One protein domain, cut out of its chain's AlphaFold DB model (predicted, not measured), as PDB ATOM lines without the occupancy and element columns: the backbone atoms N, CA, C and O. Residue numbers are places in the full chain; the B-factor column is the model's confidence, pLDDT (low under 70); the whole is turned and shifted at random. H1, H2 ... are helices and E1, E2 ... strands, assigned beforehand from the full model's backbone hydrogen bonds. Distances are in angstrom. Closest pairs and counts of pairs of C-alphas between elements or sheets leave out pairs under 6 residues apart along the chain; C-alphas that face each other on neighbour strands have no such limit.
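AT A GLANCE: This is residues 13 to 107 of the 725 residues of the protein "DUF927 domain-containing protein" of Pseudomonas coronafaciens pv. garcae (UniProt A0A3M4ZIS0). The model is an elongated body with two ends: at one end the long helix H1 packs over a short ribbon of two parallel strands, E1 and E2, and at the other end helix H4 packs on the hairpin of E3 and E4. The short helices H2 and H3 lie between the ribbon and the hairpin. The printed part has 95 residues with four named helices and four named strands, in the order E1 H1 E2 H2 E3 E4 H3 H4; the class is mixed, helices and strands. It is only just loose, close to compact, with a radius of gyration of the C-alphas of 15.1 A, and spans 44 by 26 by 18 A.

IN THESE COORDINATES: E1 is residues 24 to 27, 10.1 A from first to last C-alpha, and begins with C-alpha 24 at (201.178, 155.160, 245.969). H1, residues 33 to 49, is the longest helix at 24.7 A. E2 is residues 53 to 56, 10.3 A. H2 is residues 59 to 63. E3, residues 65 to 69, measures 12.7 A, and E4, residues 72 to 76, 12.8 A. H3 is residues 87 to 92. H4, residues 97 to 106, is 14.2 A long and ends with C-alpha 106 at (202.481, 140.814, 259.867).

HOW THE PARTS SIT: E1, H1 and E2 form a strand-helix-strand unit, two parallel neighbour strands with a helix between them in the chain, and its crossover is right-handed. E1 and E2 are parallel at 20 degrees, with N 25 and O 53 at 2.8 A. The closest C-alphas of H1 and E2 are those of Ala 43 and Val 54, 6.5 A apart. H2 and H3 are close but not clearly touching: their closest C-alphas, of Phe 62 and Ala 90, are 7.5 A apart. E3 and E4 form a hairpin, antiparallel at 141 degrees, with N 67 and O 74 at 2.9 A. The closest C-alphas of E4 and H4 are those of Ala 73 and His 99, 5.1 A apart. H2 and H4 are only just apart, with closest C-alphas at 8.3 A; H1 and H4 are apart too. In H1, H3 and H4 every O i to N i+4 pair is within hydrogen-bond range; in H2 it is 0 of 1, with 2 of 2 O i to N i+3 pairs within range.

THE WHOLE: The two C-alphas farthest apart are those of Lys 14 and Asn 70, 46.5 A. The printed part has no cut. No link is long; the link from E4 to H3, 10 residues, is short. The mean pLDDT of the printed part is 90.3, and no printed residue is under 70.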
ATOM      1  N   HIS A  13     193.398 149.437 229.360       88.50
ATOM      2  CA  HIS A  13     194.103 150.350 228.449       88.50
ATOM      3  C   HIS A  13     193.242 151.527 227.959       88.50
ATOM      4  O   HIS A  13     193.761 152.462 227.352       88.50
ATOM      5  N   LYS A  14     191.924 151.481 228.190       89.38
ATOM      6  CA  LYS A  14     190.989 152.572 227.882       89.38
ATOM      7  C   LYS A  14     190.864 153.571 229.034       89.38
ATOM      8  O   LYS A  14     190.267 154.628 228.842       89.38
ATOM      9  N   ALA A  15     191.380 153.238 230.218       88.25
ATOM     10  CA  ALA A  15     191.404 154.131 231.367       88.25
ATOM     11  C   ALA A  15     192.652 155.024 231.326       88.25
ATOM     12  O   ALA A  15     193.765 154.555 231.085       88.25
ATOM     13  N   ASP A  16     192.477 156.318 231.593       90.69
ATOM     14  CA  ASP A  16     193.603 157.235 231.752       90.69
ATOM     15  C   ASP A  16     194.242 157.054 233.137       90.69
ATOM     16  O   ASP A  16     193.694 157.470 234.159       90.69
ATOM     17  N   LEU A  17     195.415 156.418 233.160       91.62
ATOM     18  CA  LEU A  17     196.198 156.181 234.375       91.62
ATOM     19  C   LEU A  17     197.164 157.334 234.704       91.62
ATOM     20  O   LEU A  17     197.798 157.319 235.761       91.62
ATOM     21  N   THR A  18     197.285 158.354 233.846       92.00
ATOM     22  CA  THR A  18     198.221 159.473 234.060       92.00
ATOM     23  C   THR A  18     197.991 160.281 235.348       92.00
ATOM     24  O   THR A  18     198.988 160.718 235.937       92.00
ATOM     25  N   PRO A  19     196.761 160.416 235.898       93.88
ATOM     26  CA  PRO A  19     196.541 161.087 237.185       93.88
ATOM     27  C   PRO A  19     197.182 160.387 238.396       93.88
ATOM     28  O   PRO A  19     197.240 160.969 239.483       93.88
ATOM     29  N   LEU A  20     197.651 159.142 238.237       92.06
ATOM     30  CA  LEU A  20     198.284 158.349 239.295       92.06
ATOM     31  C   LEU A  20     199.803 158.567 239.397       92.06
ATOM     32  O   LEU A  20     200.444 158.018 240.295       92.06
ATOM     33  N   LYS A  21     200.386 159.414 238.539       94.31
ATOM     34  CA  LYS A  21     201.798 159.808 238.620       94.31
ATOM     35  C   LYS A  21     202.150 160.352 240.011       94.31
ATOM     36  O   LYS A  21     201.463 161.224 240.541       94.31
ATOM     37  N   GLY A  22     203.230 159.838 240.598       88.31
ATOM     38  CA  GLY A  22     203.715 160.213 241.928       88.31
ATOM     39  C   GLY A  22     202.853 159.738 243.106       88.31
ATOM     40  O   GLY A  22     203.146 160.108 244.239       88.31
ATOM     41  N   ARG A  23     201.799 158.939 242.879       93.38
ATOM     42  CA  ARG A  23     200.949 158.388 243.949       93.38
ATOM     43  C   ARG A  23     201.332 156.952 244.296       93.38
ATOM     44  O   ARG A  23     201.791 156.214 243.432       93.38
ATOM     45  N   ASN A  24     201.083 156.554 245.539       93.38
ATOM     46  CA  ASN A  24     201.178 155.160 245.969       93.38
ATOM     47  C   ASN A  24     199.889 154.436 245.569       93.38
ATOM     48  O   ASN A  24     198.800 154.871 245.954       93.38
ATOM     49  N   VAL A  25     200.004 153.380 244.770       93.69
ATOM     50  CA  VAL A  25     198.867 152.659 244.188       93.69
ATOM     51  C   VAL A  25     198.876 151.213 244.671       93.69
ATOM     52  O   VAL A  25     199.867 150.503 244.531       93.69
ATOM     53  N   LEU A  26     197.746 150.783 245.228       93.50
ATOM     54  CA  LEU A  26     197.494 149.402 245.620       93.50
ATOM     55  C   LEU A  26     196.570 148.761 244.584       93.50
ATOM     56  O   LEU A  26     195.480 149.275 244.333       93.50
ATOM     57  N   LEU A  27     197.020 147.663 243.990       94.62
ATOM     58  CA  LEU A  27     196.281 146.865 243.024       94.62
ATOM     59  C   LEU A  27     195.653 145.669 243.734       94.62
ATOM     60  O   LEU A  27     196.318 144.954 244.486       94.62
ATOM     61  N   TRP A  28     194.365 145.463 243.490       93.06
ATOM     62  CA  TRP A  28     193.604 144.342 244.022       93.06
ATOM     63  C   TRP A  28     193.031 143.561 242.837       93.06
ATOM     64  O   TRP A  28     192.116 144.067 242.190       93.06
ATOM     65  N   PRO A  29     193.604 142.396 242.497       92.25
ATOM     66  CA  PRO A  29     193.086 141.554 241.425       92.25
ATOM     67  C   PRO A  29     191.858 140.761 241.881       92.25
ATOM     68  O   PRO A  29     191.782 140.350 243.039       92.25
ATOM     69  N   ASP A  30     190.936 140.502 240.958       91.69
ATOM     70  CA  ASP A  30     189.913 139.466 241.129       91.69
ATOM     71  C   ASP A  30     190.611 138.094 241.221       91.69
ATOM     72  O   ASP A  30     191.694 137.902 240.654       91.69
ATOM     73  N   ASN A  31     190.025 137.136 241.942       92.75
ATOM     74  CA  ASN A  31     190.600 135.807 242.174       92.75
ATOM     75  C   ASN A  31     190.443 134.870 240.968       92.75
ATOM     76  O   ASN A  31     189.900 133.768 241.071       92.75
ATOM     77  N   ASP A  32     190.900 135.315 239.807       91.25
ATOM     78  CA  ASP A  32     190.972 134.534 238.583       91.25
ATOM     79  C   ASP A  32     192.171 134.966 237.718       91.25
ATOM     80  O   ASP A  32     192.827 135.985 237.965       91.25
ATOM     81  N   ASP A  33     192.474 134.176 236.687       87.12
ATOM     82  CA  ASP A  33     193.615 134.431 235.799       87.12
ATOM     83  C   ASP A  33     193.475 135.763 235.036       87.12
ATOM     84  O   ASP A  33     194.470 136.395 234.673       87.12
ATOM     85  N   SER A  34     192.240 136.218 234.791       88.56
ATOM     86  CA  SER A  34     191.964 137.448 234.048       88.56
ATOM     87  C   SER A  34     192.234 138.695 234.893       88.56
ATOM     88  O   SER A  34     192.819 139.661 234.395       88.56
ATOM     89  N   GLY A  35     191.847 138.667 236.169       89.50
ATOM     90  CA  GLY A  35     192.125 139.690 237.166       89.50
ATOM     91  C   GLY A  35     193.621 139.818 237.431       89.50
ATOM     92  O   GLY A  35     194.153 140.931 237.392       89.50
ATOM     93  N   ALA A  36     194.317 138.687 237.596       89.19
ATOM     94  CA  ALA A  36     195.768 138.648 237.774       89.19
ATOM     95  C   ALA A  36     196.510 139.265 236.574       89.19
ATOM     96  O   ALA A  36     197.216 140.268 236.728       89.19
ATOM     97  N   ALA A  37     196.263 138.759 235.359       88.62
ATOM     98  CA  ALA A  37     196.912 139.254 234.143       88.62
ATOM     99  C   ALA A  37     196.621 140.743 233.878       88.62
ATOM    100  O   ALA A  37     197.476 141.492 233.392       88.62
ATOM    101  N   CYS A  38     195.410 141.203 234.207       92.56
ATOM    102  CA  CYS A  38     195.049 142.607 234.077       92.56
ATOM    103  C   CYS A  38     195.832 143.502 235.044       92.56
ATOM    104  O   CYS A  38     196.330 144.554 234.632       92.56
ATOM    105  N   MET A  39     195.937 143.121 236.319       94.06
ATOM    106  CA  MET A  39     196.657 143.929 237.305       94.06
ATOM    107  C   MET A  39     198.161 143.962 237.029       94.06
ATOM    108  O   MET A  39     198.775 145.012 237.221       94.06
ATOM    109  N   ASP A  40     198.742 142.897 236.472       92.38
ATOM    110  CA  ASP A  40     200.133 142.902 236.001       92.38
ATOM    111  C   ASP A  40     200.365 143.918 234.877       92.38
ATOM    112  O   ASP A  40     201.314 144.715 234.915       92.38
ATOM    113  N   ALA A  41     199.459 143.959 233.898       92.50
ATOM    114  CA  ALA A  41     199.528 144.918 232.802       92.50
ATOM    115  C   ALA A  41     199.372 146.372 233.295       92.50
ATOM    116  O   ALA A  41     200.118 147.269 232.882       92.50
ATOM    117  N   VAL A  42     198.451 146.606 234.237       94.31
ATOM    118  CA  VAL A  42     198.259 147.912 234.887       94.31
ATOM    119  C   VAL A  42     199.493 148.311 235.699       94.31
ATOM    120  O   VAL A  42     199.935 149.458 235.609       94.31
ATOM    121  N   ALA A  43     200.106 147.382 236.436       94.62
ATOM    122  CA  ALA A  43     201.319 147.640 237.205       94.62
ATOM    123  C   ALA A  43     202.480 148.082 236.313       94.62
ATOM    124  O   ALA A  43     203.158 149.065 236.627       94.62
ATOM    125  N   HIS A  44     202.681 147.410 235.175       92.38
ATOM    126  CA  HIS A  44     203.681 147.814 234.190       92.38
ATOM    127  C   HIS A  44     203.438 149.254 233.713       92.38
ATOM    128  O   HIS A  44     204.363 150.071 233.693       92.38
ATOM    129  N   LYS A  45     202.183 149.608 233.402       94.12
ATOM    130  CA  LYS A  45     201.851 150.959 232.931       94.12
ATOM    131  C   LYS A  45     202.020 152.035 234.008       94.12
ATOM    132  O   LYS A  45     202.485 153.135 233.710       94.12
ATOM    133  N   LEU A  46     201.679 151.735 235.260       94.31
ATOM    134  CA  LEU A  46     201.860 152.657 236.387       94.31
ATOM    135  C   LEU A  46     203.339 152.933 236.680       94.31
ATOM    136  O   LEU A  46     203.700 154.076 236.973       94.31
ATOM    137  N   ARG A  47     204.202 151.918 236.543       92.69
ATOM    138  CA  ARG A  47     205.661 152.082 236.638       92.69
ATOM    139  C   ARG A  47     206.193 152.971 235.513       92.69
ATOM    140  O   ARG A  47     206.946 153.898 235.790       92.69
ATOM    141  N   GLU A  48     205.737 152.758 234.278       92.56
ATOM    142  CA  GLU A  48     206.112 153.579 233.113       92.56
ATOM    143  C   GLU A  48     205.743 155.066 233.295       92.56
ATOM    144  O   GLU A  48     206.511 155.956 232.941       92.56
ATOM    145  N   ILE A  49     204.576 155.350 233.882       92.19
ATOM    146  CA  ILE A  49     204.082 156.721 234.114       92.19
ATOM    147  C   ILE A  49     204.772 157.398 235.319       92.19
ATOM    148  O   ILE A  49     204.740 158.630 235.444       92.19
ATOM    149  N   GLY A  50     205.429 156.624 236.186       90.06
ATOM    150  CA  GLY A  50     206.119 157.110 237.381       90.06
ATOM    151  C   GLY A  50     205.205 157.251 238.599       90.06
ATOM    152  O   GLY A  50     205.207 158.296 239.255       90.06
ATOM    153  N   ALA A  51     204.382 156.239 238.892       94.12
ATOM    154  CA  ALA A  51     203.704 156.117 240.186       94.12
ATOM    155  C   ALA A  51     204.730 156.056 241.342       94.12
ATOM    156  O   ALA A  51     205.833 155.542 241.173       94.12
ATOM    157  N   GLY A  52     204.377 156.603 242.510       87.44
ATOM    158  CA  GLY A  52     205.254 156.664 243.689       87.44
ATOM    159  C   GLY A  52     205.525 155.292 244.314       87.44
ATOM    160  O   GLY A  52     206.642 155.020 244.747       87.44
ATOM    161  N   SER A  53     204.530 154.403 244.290       92.94
ATOM    162  CA  SER A  53     204.689 152.972 244.559       92.94
ATOM    163  C   SER A  53     203.571 152.179 243.880       92.94
ATOM    164  O   SER A  53     202.498 152.723 243.610       92.94
ATOM    165  N   VAL A  54     203.821 150.900 243.595       94.00
ATOM    166  CA  VAL A  54     202.814 149.957 243.089       94.00
ATOM    167  C   VAL A  54     202.928 148.668 243.895       94.00
ATOM    168  O   VAL A  54     203.980 148.030 243.871       94.00
ATOM    169  N   SER A  55     201.866 148.299 244.604       92.62
ATOM    170  CA  SER A  55     201.803 147.106 245.458       92.62
ATOM    171  C   SER A  55     200.577 146.269 245.107       92.62
ATOM    172  O   SER A  55     199.584 146.820 244.641       92.62
ATOM    173  N   PHE A  56     200.630 144.960 245.348       93.69
ATOM    174  CA  PHE A  56     199.517 144.037 245.108       93.69
ATOM    175  C   PHE A  56     198.999 143.481 246.423       93.69
ATOM    176  O   PHE A  56     199.799 143.155 247.297       93.69
ATOM    177  N   ILE A  57     197.685 143.315 246.544       92.69
ATOM    178  CA  ILE A  57     197.095 142.505 247.611       92.69
ATOM    179  C   ILE A  57     197.423 141.025 247.369       92.69
ATOM    180  O   ILE A  57     197.177 140.499 246.285       92.69
ATOM    181  N   ALA A  58     197.969 140.347 248.380       91.38
ATOM    182  CA  ALA A  58     198.242 138.914 248.318       91.38
ATOM    183  C   ALA A  58     196.935 138.116 248.433       91.38
ATOM    184  O   ALA A  58     196.416 137.942 249.532       91.38
ATOM    185  N   LEU A  59     196.406 137.588 247.324       90.94
ATOM    186  CA  LEU A  59     195.129 136.856 247.345       90.94
ATOM    187  C   LEU A  59     195.166 135.558 248.176       90.94
ATOM    188  O   LEU A  59     194.149 135.129 248.720       90.94
ATOM    189  N   GLU A  60     196.344 134.958 248.355       87.81
ATOM    190  CA  GLU A  60     196.522 133.726 249.136       87.81
ATOM    191  C   GLU A  60     196.056 133.853 250.594       87.81
ATOM    192  O   GLU A  60     195.586 132.880 251.191       87.81
ATOM    193  N   VAL A  61     196.112 135.060 251.172       89.69
ATOM    194  CA  VAL A  61     195.678 135.285 252.557       89.69
ATOM    195  C   VAL A  61     194.186 135.038 252.748       89.69
ATOM    196  O   VAL A  61     193.788 134.641 253.847       89.69
ATOM    197  N   PHE A  62     193.385 135.207 251.690       90.62
ATOM    198  CA  PHE A  62     191.929 135.096 251.729       90.62
ATOM    199  C   PHE A  62     191.426 133.651 251.777       90.62
ATOM    200  O   PHE A  62     190.281 133.410 252.156       90.62
ATOM    201  N   LYS A  63     192.300 132.660 251.542       88.38
ATOM    202  CA  LYS A  63     192.007 131.232 251.787       88.38
ATOM    203  C   LYS A  63     191.851 130.905 253.281       88.38
ATOM    204  O   LYS A  63     191.446 129.800 253.656       88.38
ATOM    205  N   ARG A  64     192.188 131.848 254.168       91.06
ATOM    206  CA  ARG A  64     191.959 131.752 255.615       91.06
ATOM    207  C   ARG A  64     190.568 132.265 255.966       91.06
ATOM    208  O   ARG A  64     190.005 133.111 255.286       91.06
ATOM    209  N   LYS A  65     189.998 131.757 257.052       90.19
ATOM    210  CA  LYS A  65     188.719 132.246 257.566       90.19
ATOM    211  C   LYS A  65     188.976 133.414 258.529       90.19
ATOM    212  O   LYS A  65     189.663 133.181 259.530       90.19
ATOM    213  N   PRO A  66     188.440 134.624 258.276       92.38
ATOM    214  CA  PRO A  66     188.554 135.738 259.212       92.38
ATOM    215  C   PRO A  66     187.744 135.434 260.481       92.38
ATOM    216  O   PRO A  66     186.605 134.962 260.415       92.38
ATOM    217  N   THR A  67     188.344 135.646 261.649       90.81
ATOM    218  CA  THR A  67     187.726 135.405 262.959       90.81
ATOM    219  C   THR A  67     188.097 136.513 263.936       90.81
ATOM    220  O   THR A  67     189.140 137.142 263.811       90.81
ATOM    221  N   MET A  68     187.255 136.738 264.942       88.12
ATOM    222  CA  MET A  68     187.527 137.704 266.005       88.12
ATOM    223  C   MET A  68     187.613 136.976 267.342       88.12
ATOM    224  O   MET A  68     186.706 136.217 267.695       88.12
ATOM    225  N   LYS A  69     188.675 137.231 268.109       83.19
ATOM    226  CA  LYS A  69     188.838 136.727 269.475       83.19
ATOM    227  C   LYS A  69     189.248 137.872 270.392       83.19
ATOM    228  O   LYS A  69     190.294 138.479 270.191       83.19
ATOM    229  N   ASN A  70     188.433 138.165 271.408       81.00
ATOM    230  CA  ASN A  70     188.658 139.277 272.348       81.00
ATOM    231  C   ASN A  70     188.968 140.612 271.634       81.00
ATOM    232  O   ASN A  70     189.972 141.255 271.935       81.00
ATOM    233  N   ASP A  71     188.150 140.975 270.640       79.56
ATOM    234  CA  ASP A  71     188.312 142.172 269.795       79.56
ATOM    235  C   ASP A  71     189.625 142.256 268.992       79.56
ATOM    236  O   ASP A  71     189.956 143.305 268.438       79.56
ATOM    237  N   ARG A  72     190.361 141.146 268.860       80.94
ATOM    238  CA  ARG A  72     191.513 141.024 267.959       80.94
ATOM    239  C   ARG A  72     191.169 140.160 266.754       80.94
ATOM    240  O   ARG A  72     190.520 139.124 266.897       80.94
ATOM    241  N   ALA A  73     191.623 140.598 265.582       89.44
ATOM    242  CA  ALA A  73     191.525 139.830 264.350       89.44
ATOM    243  C   ALA A  73     192.462 138.613 264.408       89.44
ATOM    244  O   ALA A  73     193.644 138.746 264.719       89.44
ATOM    245  N   GLU A  74     191.929 137.433 264.107       89.19
ATOM    246  CA  GLU A  74     192.651 136.162 264.017       89.19
ATOM    247  C   GLU A  74     192.252 135.424 262.727       89.19
ATOM    248  O   GLU A  74     191.177 135.647 262.163       89.19
ATOM    249  N   PHE A  75     193.098 134.496 262.275       92.19
ATOM    250  CA  PHE A  75     192.880 133.736 261.042       92.19
ATOM    251  C   PHE A  75     192.804 132.233 261.325       92.19
ATOM    252  O   PHE A  75     193.779 131.624 261.768       92.19
ATOM    253  N   ALA A  76     191.660 131.613 261.031       87.81
ATOM    254  CA  ALA A  76     191.475 130.167 261.140       87.81
ATOM    255  C   ALA A  76     191.676 129.463 259.785       87.81
ATOM    256  O   ALA A  76     191.564 130.070 258.718       87.81
ATOM    257  N   LYS A  77     191.954 128.154 259.806       85.25
ATOM    258  CA  LYS A  77     191.996 127.332 258.581       85.25
ATOM    259  C   LYS A  77     190.581 127.135 258.013       85.25
ATOM    260  O   LYS A  77     189.630 127.011 258.780       85.25
ATOM    261  N   GLY A  78     190.467 127.044 256.683       76.50
ATOM    262  CA  GLY A  78     189.213 126.721 255.986       76.50
ATOM    263  C   GLY A  78     188.362 127.932 255.585       76.50
ATOM    264  O   GLY A  78     187.145 127.888 255.752       76.50
ATOM    265  N   GLY A  79     188.982 129.016 255.104       78.75
ATOM    266  CA  GLY A  79     188.260 130.094 254.423       78.75
ATOM    267  C   GLY A  79     187.801 129.663 253.028       78.75
ATOM    268  O   GLY A  79     188.359 128.730 252.451       78.75
ATOM    269  N   GLN A  80     186.773 130.329 252.503       79.00
ATOM    270  CA  GLN A  80     186.303 130.154 251.126       79.00
ATOM    271  C   GLN A  80     186.749 131.368 250.315       79.00
ATOM    272  O   GLN A  80     186.283 132.472 250.578       79.00
ATOM    273  N   TRP A  81     187.664 131.155 249.373       92.06
ATOM    274  CA  TRP A  81     188.098 132.152 248.397       92.06
ATOM    275  C   TRP A  81     187.968 131.515 247.015       92.06
ATOM    276  O   TRP A  81     188.799 130.694 246.618       92.06
ATOM    277  N   ASP A  82     186.837 131.782 246.376       90.62
ATOM    278  CA  ASP A  82     186.357 131.123 245.170       90.62
ATOM    279  C   ASP A  82     186.857 131.858 243.924       90.62
ATOM    280  O   ASP A  82     187.253 133.023 243.982       90.62
ATOM    281  N   ASN A  83     186.882 131.163 242.786       91.12
ATOM    282  CA  ASN A  83     187.319 131.763 241.528       91.12
ATOM    283  C   ASN A  83     186.405 132.947 241.154       91.12
ATOM    284  O   ASN A  83     185.183 132.791 241.143       91.12
ATOM    285  N   GLY A  84     187.010 134.100 240.868       88.56
ATOM    286  CA  GLY A  84     186.321 135.354 240.559       88.56
ATOM    287  C   GLY A  84     185.979 136.233 241.769       88.56
ATOM    288  O   GLY A  84     185.479 137.332 241.561       88.56
ATOM    289  N   ASP A  85     186.260 135.793 243.004       92.50
ATOM    290  CA  ASP A  85     186.070 136.636 244.193       92.50
ATOM    291  C   ASP A  85     186.901 137.925 244.111       92.50
ATOM    292  O   ASP A  85     188.101 137.886 243.820       92.50
ATOM    293  N   ASP A  86     186.299 139.057 244.466       90.31
ATOM    294  CA  ASP A  86     186.952 140.365 244.456       90.31
ATOM    295  C   ASP A  86     186.985 141.044 245.847       90.31
ATOM    296  O   ASP A  86     186.661 140.475 246.895       90.31
ATOM    297  N   ALA A  87     187.404 142.312 245.887       89.75
ATOM    298  CA  ALA A  87     187.444 143.090 247.125       89.75
ATOM    299  C   ALA A  87     186.070 143.230 247.820       89.75
ATOM    300  O   ALA A  87     186.013 143.358 249.049       89.75
ATOM    301  N   ALA A  88     184.970 143.225 247.064       89.25
ATOM    302  CA  ALA A  88     183.620 143.264 247.611       89.25
ATOM    303  C   ALA A  88     183.228 141.906 248.212       89.25
ATOM    304  O   ALA A  88     182.645 141.875 249.303       89.25
ATOM    305  N   ASP A  89     183.620 140.795 247.585       93.06
ATOM    306  CA  ASP A  89     183.402 139.452 248.132       93.06
ATOM    307  C   ASP A  89     184.181 139.223 249.426       93.06
ATOM    308  O   ASP A  89     183.650 138.631 250.368       93.06
ATOM    309  N   ALA A  90     185.397 139.765 249.544       91.25
ATOM    310  CA  ALA A  90     186.137 139.742 250.807       91.25
ATOM    311  C   ALA A  90     185.316 140.370 251.947       91.25
ATOM    312  O   ALA A  90     185.189 139.786 253.029       91.25
ATOM    313  N   ALA A  91     184.693 141.526 251.701       90.31
ATOM    314  CA  ALA A  91     183.821 142.163 252.685       90.31
ATOM    315  C   ALA A  91     182.584 141.299 252.999       90.31
ATOM    316  O   ALA A  91     182.241 141.120 254.170       90.31
ATOM    317  N   ALA A  92     181.949 140.705 251.981       89.31
ATOM    318  CA  ALA A  92     180.803 139.807 252.156       89.31
ATOM    319  C   ALA A  92     181.159 138.525 252.938       89.31
ATOM    320  O   ALA A  92     180.344 138.011 253.705       89.31
ATOM    321  N   LYS A  93     182.399 138.046 252.803       90.69
ATOM    322  CA  LYS A  93     182.952 136.853 253.466       90.69
ATOM    323  C   LYS A  93     183.530 137.141 254.860       90.69
ATOM    324  O   LYS A  93     184.137 136.264 255.477       90.69
ATOM    325  N   GLY A  94     183.287 138.341 255.398       89.56
ATOM    326  CA  GLY A  94     183.555 138.694 256.796       89.56
ATOM    327  C   GLY A  94     184.933 139.299 257.061       89.56
ATOM    328  O   GLY A  94     185.321 139.436 258.222       89.56
ATOM    329  N   TRP A  95     185.674 139.681 256.019       93.00
ATOM    330  CA  TRP A  95     186.921 140.420 256.181       93.00
ATOM    331  C   TRP A  95     186.632 141.864 256.594       93.00
ATOM    332  O   TRP A  95     185.846 142.574 255.971       93.00
ATOM    333  N   THR A  96     187.285 142.311 257.664       92.56
ATOM    334  CA  THR A  96     187.102 143.659 258.226       92.56
ATOM    335  C   THR A  96     188.416 144.424 258.234       92.56
ATOM    336  O   THR A  96     189.488 143.829 258.149       92.56
ATOM    337  N   THR A  97     188.355 145.741 258.417       90.00
ATOM    338  CA  THR A  97     189.543 146.604 258.527       90.00
ATOM    339  C   THR A  97     190.546 146.129 259.583       90.00
ATOM    340  O   THR A  97     191.747 146.260 259.370       90.00
ATOM    341  N   ALA A  98     190.085 145.517 260.681       90.56
ATOM    342  CA  ALA A  98     190.956 144.942 261.708       90.56
ATOM    343  C   ALA A  98     191.797 143.764 261.184       90.56
ATOM    344  O   ALA A  98     192.959 143.627 261.557       90.56
ATOM    345  N   HIS A  99     191.239 142.946 260.285       93.75
ATOM    346  CA  HIS A  99     191.966 141.849 259.643       93.75
ATOM    347  C   HIS A  99     193.028 142.378 258.674       93.75
ATOM    348  O   HIS A  99     194.155 141.896 258.686       93.75
ATOM    349  N   PHE A 100     192.698 143.408 257.887       92.06
ATOM    350  CA  PHE A 100     193.660 144.066 256.995       92.06
ATOM    351  C   PHE A 100     194.810 144.718 257.767       92.06
ATOM    352  O   PHE A 100     195.962 144.551 257.382       92.06
ATOM    353  N   ALA A 101     194.517 145.384 258.887       90.25
ATOM    354  CA  ALA A 101     195.541 145.975 259.745       90.25
ATOM    355  C   ALA A 101     196.486 144.917 260.343       90.25
ATOM    356  O   ALA A 101     197.686 145.153 260.449       90.25
ATOM    357  N   GLU A 102     195.965 143.743 260.711       91.50
ATOM    358  CA  GLU A 102     196.796 142.647 261.216       91.50
ATOM    359  C   GLU A 102     197.667 142.028 260.114       91.50
ATOM    360  O   GLU A 102     198.849 141.795 260.350       91.50
ATOM    361  N   LEU A 103     197.129 141.830 258.903       91.94
ATOM    362  CA  LEU A 103     197.915 141.365 257.752       91.94
ATOM    363  C   LEU A 103     198.998 142.369 257.340       91.94
ATOM    364  O   LEU A 103     200.087 141.977 256.926       91.94
ATOM    365  N   GLU A 104     198.713 143.669 257.435       89.44
ATOM    366  CA  GLU A 104     199.694 144.720 257.162       89.44
ATOM    367  C   GLU A 104     200.799 144.706 258.224       89.44
ATOM    368  O   GLU A 104     201.983 144.756 257.894       89.44
ATOM    369  N   ARG A 105     200.426 144.542 259.501       88.56
ATOM    370  CA  ARG A 105     201.364 144.422 260.626       88.56
ATOM    371  C   ARG A 105     202.246 143.177 260.526       88.56
ATOM    372  O   ARG A 105     203.410 143.248 260.917       88.56
ATOM    373  N   SER A 106     201.714 142.052 260.047       87.50
ATOM    374  CA  SER A 106     202.481 140.814 259.867       87.50
ATOM    375  C   SER A 106     203.286 140.770 258.562       87.50
ATOM    376  O   SER A 106     204.118 139.880 258.399       87.50
ATOM    377  N   GLY A 107     203.083 141.739 257.662       86.81
ATOM    378  CA  GLY A 107     203.744 141.805 256.356       86.81
ATOM    379  C   GLY A 107     203.168 140.842 255.313       86.81
ATOM    380  O   GLY A 107     203.767 140.665 254.259       86.81
TER     381      GLY A 107